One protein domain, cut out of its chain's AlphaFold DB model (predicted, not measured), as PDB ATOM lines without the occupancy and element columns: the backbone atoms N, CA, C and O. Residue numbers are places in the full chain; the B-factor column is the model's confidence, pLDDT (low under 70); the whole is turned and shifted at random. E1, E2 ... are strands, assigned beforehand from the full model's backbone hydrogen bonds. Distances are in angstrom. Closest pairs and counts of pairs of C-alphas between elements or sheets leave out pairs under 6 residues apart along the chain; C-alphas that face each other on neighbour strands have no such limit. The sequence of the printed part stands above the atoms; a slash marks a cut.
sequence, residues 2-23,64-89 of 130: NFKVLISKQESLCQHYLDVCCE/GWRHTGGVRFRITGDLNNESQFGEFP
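What this domain is: This is residues 2 to 23 and 64 to 89 of the 130 residues of the protein "Peptidase S1 domain-containing protein" of Laodelphax striatellus (UniProt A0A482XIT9). This model has little regular structure: two short parallel strands, E1 and E2, lie side by side in the middle, with loop chain to either side, residues 7 to 23 beyond E1 and residues 77 to 89 beyond E2. The printed part has 48 residues, 8 of them in the strands, in the order E1, E2, with no named helix; the class is all strand. It is only just loose, close to compact, with a radius of gyration of the C-alphas of 11.7 A, and elongated, 39 by 25 by 15 A.

Where its parts are: Find C-alpha 3 at (159.746, 212.857, 85.299); E1, residues 3 to 6, runs 10.0 A from there. E2, residues 73 to 76, runs 9.6 A and ends at C-alpha 76 (164.486, 221.953, 86.959).

How they stand to each other: E1 and E2 are parallel at 33 degrees. Look at N 5 and O 74, 2.8 A apart and within hydrogen-bond range.

The domain as a whole: Residues 24 to 63 are cut out; C-alphas 23 and 64 stand 39.8 A apart across the cut. The pLDDT is under 70 at residues 2 to 12.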
ATOM      1  N   ASN A   2     158.546 209.700  88.486       42.53
ATOM      2  CA  ASN A   2     158.614 211.164  88.552       42.53
ATOM      3  C   ASN A   2     159.536 211.650  87.430       42.53
ATOM      4  O   ASN A   2     160.741 211.422  87.505       42.53
ATOM      5  N   PHE A   3     158.974 212.286  86.403       55.88
ATOM      6  CA  PHE A   3     159.746 212.857  85.299       55.88
ATOM      7  C   PHE A   3     160.222 214.266  85.671       55.88
ATOM      8  O   PHE A   3     159.430 215.106  86.110       55.88
ATOM      9  N   LYS A   4     161.526 214.510  85.520       58.41
ATOM     10  CA  LYS A   4     162.151 215.828  85.671       58.41
ATOM     11  C   LYS A   4     162.501 216.357  84.285       58.41
ATOM     12  O   LYS A   4     163.090 215.628  83.496       58.41
ATOM     13  N   VAL A   5     162.134 217.602  84.012       64.38
ATOM     14  CA  VAL A   5     162.436 218.308  82.765       64.38
ATOM     15  C   VAL A   5     163.424 219.421  83.083       64.38
ATOM     16  O   VAL A   5     163.204 220.196  84.013       64.38
ATOM     17  N   LEU A   6     164.522 219.485  82.336       65.19
ATOM     18  CA  LEU A   6     165.540 220.525  82.462       65.19
ATOM     19  C   LEU A   6     165.279 221.607  81.407       65.19
ATOM     20  O   LEU A   6     165.187 221.286  80.227       65.19
ATOM     21  N   ILE A   7     165.163 222.875  81.814       63.16
ATOM     22  CA  ILE A   7     164.943 224.009  80.883       63.16
ATOM     23  C   ILE A   7     166.270 224.584  80.340       63.16
ATOM     24  O   ILE A   7     166.285 225.460  79.478       63.16
ATOM     25  N   SER A   8     167.419 224.051  80.764       55.41
ATOM     26  CA  SER A   8     168.709 224.459  80.206       55.41
ATOM     27  C   SER A   8     168.952 223.824  78.834       55.41
ATOM     28  O   SER A   8     169.035 222.603  78.706       55.41
ATOM     29  N   LYS A   9     169.156 224.676  77.818       52.41
ATOM     30  CA  LYS A   9     169.525 224.315  76.433       52.41
ATOM     31  C   LYS A   9     170.768 223.411  76.340       52.41
ATOM     32  O   LYS A   9     171.020 222.834  75.290       52.41
ATOM     33  N   GLN A  10     171.564 223.318  77.406       53.59
ATOM     34  CA  GLN A  10     172.868 222.662  77.381       53.59
ATOM     35  C   GLN A  10     172.827 221.144  77.658       53.59
ATOM     36  O   GLN A  10     173.839 220.493  77.423       53.59
ATOM     37  N   GLU A  11     171.707 220.563  78.118       56.00
ATOM     38  CA  GLU A  11     171.673 219.147  78.560       56.00
ATOM     39  C   GLU A  11     170.530 218.278  77.997       56.00
ATOM     40  O   GLU A  11     170.395 217.120  78.395       56.00
ATOM     41  N   SER A  12     169.701 218.763  77.064       61.59
ATOM     42  CA  SER A  12     168.687 217.908  76.424       61.59
ATOM     43  C   SER A  12     169.218 217.265  75.141       61.59
ATOM     44  O   SER A  12     169.707 217.945  74.244       61.59
ATOM     45  N   LEU A  13     169.063 215.942  75.021       72.12
ATOM     46  CA  LEU A  13     169.374 215.181  73.798       72.12
ATOM     47  C   LEU A  13     168.436 215.519  72.622       72.12
ATOM     48  O   LEU A  13     168.728 215.162  71.483       72.12
ATOM     49  N   CYS A  14     167.315 216.191  72.894       81.06
ATOM     50  CA  CYS A  14     166.289 216.547  71.917       81.06
ATOM     51  C   CYS A  14     166.281 218.076  71.661       81.06
ATOM     52  O   CYS A  14     166.734 218.855  72.506       81.06
ATOM     53  N   GLN A  15     165.780 218.509  70.492       81.44
ATOM     54  CA  GLN A  15     165.832 219.911  70.030       81.44
ATOM     55  C   GLN A  15     164.995 220.866  70.895       81.44
ATOM     56  O   GLN A  15     165.354 222.037  71.043       81.44
ATOM     57  N   HIS A  16     163.898 220.372  71.468       81.56
ATOM     58  CA  HIS A  16     163.070 221.104  72.413       81.56
ATOM     59  C   HIS A  16     163.037 220.389  73.771       81.56
ATOM     60  O   HIS A  16     162.992 219.165  73.842       81.56
ATOM     61  N   TYR A  17     163.012 221.145  74.871       80.00
ATOM     62  CA  TYR A  17     163.025 220.587  76.236       80.00
ATOM     63  C   TYR A  17     161.730 219.846  76.616       80.00
ATOM     64  O   TYR A  17     161.695 219.139  77.621       80.00
ATOM     65  N   LEU A  18     160.657 220.022  75.837       86.31
ATOM     66  CA  LEU A  18     159.411 219.254  75.979       86.31
ATOM     67  C   LEU A  18     159.388 217.983  75.124       86.31
ATOM     68  O   LEU A  18     158.443 217.203  75.246       86.31
ATOM     69  N   ASP A  19     160.385 217.780  74.266       86.12
ATOM     70  CA  ASP A  19     160.455 216.578  73.450       86.12
ATOM     71  C   ASP A  19     161.004 215.416  74.272       86.12
ATOM     72  O   ASP A  19     161.871 215.569  75.136       86.12
ATOM     73  N   VAL A  20     160.507 214.226  73.955       84.56
ATOM     74  CA  VAL A  20     161.039 212.969  74.468       84.56
ATOM     75  C   VAL A  20     161.647 212.231  73.291       84.56
ATOM     76  O   VAL A  20     160.981 211.983  72.287       84.56
ATOM     77  N   CYS A  21     162.923 211.889  73.413       84.12
ATOM     78  CA  CYS A  21     163.610 211.087  72.419       84.12
ATOM     79  C   CYS A  21     163.088 209.644  72.536       84.12
ATOM     80  O   CYS A  21     163.388 208.943  73.503       84.12
ATOM     81  N   CYS A  22     162.254 209.236  71.580       83.50
ATOM     82  CA  CYS A  22     161.697 207.888  71.492       83.50
ATOM     83  C   CYS A  22     162.506 207.045  70.503       83.50
ATOM     84  O   CYS A  22     162.914 207.538  69.451       83.50
ATOM     85  N   GLU A  23     162.677 205.759  70.796       78.00
ATOM     86  CA  GLU A  23     163.182 204.802  69.812       78.00
ATOM     87  C   GLU A  23     162.102 204.536  68.751       78.00
ATOM     88  O   GLU A  23     160.933 204.310  69.078       78.00
ATOM     89  N   GLY A  64     142.353 227.982  94.859       94.69
ATOM     90  CA  GLY A  64     143.717 228.253  95.342       94.69
ATOM     91  C   GLY A  64     144.649 227.034  95.429       94.69
ATOM     92  O   GLY A  64     145.741 227.131  95.987       94.69
ATOM     93  N   TRP A  65     144.263 225.890  94.857       94.81
ATOM     94  CA  TRP A  65     145.092 224.682  94.803       94.81
ATOM     95  C   TRP A  65     146.305 224.852  93.873       94.81
ATOM     96  O   TRP A  65     146.205 224.679  92.660       94.81
ATOM     97  N   ARG A  66     147.465 225.188  94.447       95.25
ATOM     98  CA  ARG A  66     148.738 225.343  93.723       95.25
ATOM     99  C   ARG A  66     149.392 223.986  93.435       95.25
ATOM    100  O   ARG A  66     149.507 223.151  94.332       95.25
ATOM    101  N   HIS A  67     149.901 223.791  92.219       95.00
ATOM    102  CA  HIS A  67     150.695 222.615  91.844       95.00
ATOM    103  C   HIS A  67     152.196 222.904  91.956       95.00
ATOM    104  O   HIS A  67     152.894 223.037  90.956       95.00
ATOM    105  N   THR A  68     152.716 222.972  93.182       93.75
ATOM    106  CA  THR A  68     154.134 223.296  93.456       93.75
ATOM    107  C   THR A  68     155.141 222.321  92.835       93.75
ATOM    108  O   THR A  68     156.314 222.653  92.703       93.75
ATOM    109  N   GLY A  69     154.711 221.110  92.467       92.69
ATOM    110  CA  GLY A  69     155.531 220.119  91.762       92.69
ATOM    111  C   GLY A  69     155.376 220.123  90.239       92.69
ATOM    112  O   GLY A  69     155.995 219.287  89.587       92.69
ATOM    113  N   GLY A  70     154.547 221.015  89.694       92.69
ATOM    114  CA  GLY A  70     154.121 220.985  88.300       92.69
ATOM    115  C   GLY A  70     153.084 219.902  88.000       92.69
ATOM    116  O   GLY A  70     152.819 218.992  88.790       92.69
ATOM    117  N   VAL A  71     152.459 220.018  86.835       93.56
ATOM    118  CA  VAL A  71     151.532 219.041  86.271       93.56
ATOM    119  C   VAL A  71     152.325 218.138  85.327       93.56
ATOM    120  O   VAL A  71     153.020 218.627  84.446       93.56
ATOM    121  N   ARG A  72     152.209 216.811  85.488       88.38
ATOM    122  CA  ARG A  72     152.935 215.752  84.739       88.38
ATOM    123  C   ARG A  72     154.437 215.647  85.016       88.38
ATOM    124  O   ARG A  72     154.907 214.533  85.230       88.38
ATOM    125  N   PHE A  73     155.170 216.750  85.023       89.06
ATOM    126  CA  PHE A  73     156.616 216.763  85.231       89.06
ATOM    127  C   PHE A  73     157.041 217.946  86.094       89.06
ATOM    128  O   PHE A  73     156.345 218.958  86.181       89.06
ATOM    129  N   ARG A  74     158.219 217.807  86.706       90.06
ATOM    130  CA  ARG A  74     158.858 218.878  87.465       90.06
ATOM    131  C   ARG A  74     159.932 219.543  86.618       90.06
ATOM    132  O   ARG A  74     160.869 218.881  86.182       90.06
ATOM    133  N   ILE A  75     159.809 220.847  86.443       88.19
ATOM    134  CA  ILE A  75     160.826 221.714  85.864       88.19
ATOM    135  C   ILE A  75     161.999 221.851  86.839       88.19
ATOM    136  O   ILE A  75     161.822 222.002  88.051       88.19
ATOM    137  N   THR A  76     163.200 221.787  86.286       87.69
ATOM    138  CA  THR A  76     164.486 221.953  86.959       87.69
ATOM    139  C   THR A  76     165.411 222.790  86.075       87.69
ATOM    140  O   THR A  76     165.234 222.826  84.856       87.69
ATOM    141  N   GLY A  77     166.394 223.465  86.674       84.56
ATOM    142  CA  GLY A  77     167.268 224.379  85.930       84.56
ATOM    143  C   GLY A  77     166.563 225.673  85.514       84.56
ATOM    144  O   GLY A  77     166.920 226.254  84.493       84.56
ATOM    145  N   ASP A  78     165.550 226.085  86.275       83.12
ATOM    146  CA  ASP A  78     164.992 227.432  86.255       83.12
ATOM    147  C   ASP A  78     166.071 228.439  86.684       83.12
ATOM    148  O   ASP A  78     166.746 228.257  87.699       83.12
ATOM    149  N   LEU A  79     166.282 229.469  85.867       85.62
ATOM    150  CA  LEU A  79     167.310 230.497  86.080       85.62
ATOM    151  C   LEU A  79     166.695 231.876  86.328       85.62
ATOM    152  O   LEU A  79     167.343 232.736  86.920       85.62
ATOM    153  N   ASN A  80     165.453 232.088  85.892       87.38
ATOM    154  CA  ASN A  80     164.762 233.374  85.929       87.38
ATOM    155  C   ASN A  80     163.432 233.276  86.684       87.38
ATOM    156  O   ASN A  80     162.467 233.959  86.341       87.38
ATOM    157  N   ASN A  81     163.381 232.431  87.717       89.62
ATOM    158  CA  ASN A  81     162.187 232.165  88.519       89.62
ATOM    159  C   ASN A  81     161.003 231.669  87.672       89.62
ATOM    160  O   ASN A  81     159.858 232.092  87.865       89.62
ATOM    161  N   GLU A  82     161.275 230.778  86.721       91.50
ATOM    162  CA  GLU A  82     160.239 230.106  85.953       91.50
ATOM    163  C   GLU A  82     159.325 229.293  86.889       91.50
ATOM    164  O   GLU A  82     159.775 228.495  87.712       91.50
ATOM    165  N   SER A  83     158.009 229.475  86.757       94.62
ATOM    166  CA  SER A  83     157.042 228.646  87.478       94.62
ATOM    167  C   SER A  83     157.047 227.211  86.956       94.62
ATOM    168  O   SER A  83     157.295 226.964  85.773       94.62
ATOM    169  N   GLN A  84     156.642 226.265  87.798       95.31
ATOM    170  CA  GLN A  84     156.384 224.901  87.358       95.31
ATOM    171  C   GLN A  84     155.228 224.857  86.343       95.31
ATOM    172  O   GLN A  84     154.336 225.713  86.330       95.31
ATOM    173  N   PHE A  85     155.210 223.837  85.481       93.88
ATOM    174  CA  PHE A  85     154.163 223.720  84.470       93.88
ATOM    175  C   PHE A  85     152.797 223.545  85.143       93.88
ATOM    176  O   PHE A  85     152.598 222.612  85.918       93.88
ATOM    177  N   GLY A  86     151.853 224.449  84.874       94.88
ATOM    178  CA  GLY A  86     150.534 224.427  85.513       94.88
ATOM    179  C   GLY A  86     150.557 224.680  87.027       94.88
ATOM    180  O   GLY A  86     149.635 224.241  87.717       94.88
ATOM    181  N   GLU A  87     151.588 225.355  87.552       97.00
ATOM    182  CA  GLU A  87     151.734 225.650  88.984       97.00
ATOM    183  C   GLU A  87     150.587 226.487  89.554       97.00
ATOM    184  O   GLU A  87     150.111 226.217  90.660       97.00
ATOM    185  N   PHE A  88     150.134 227.475  88.780       97.25
ATOM    186  CA  PHE A  88     149.047 228.389  89.123       97.25
ATOM    187  C   PHE A  88     147.907 228.232  88.106       97.25
ATOM    188  O   PHE A  88     147.824 229.015  87.157       97.25
ATOM    189  N   PRO A  89     147.018 227.229  88.265       95.75
ATOM    190  CA  PRO A  89     145.999 226.904  87.260       95.75
ATOM    191  C   PRO A  89     145.015 228.037  86.948       95.75
ATOM    192  O   PRO A  89     144.357 228.014  85.914       95.75
TER     193      PRO A  89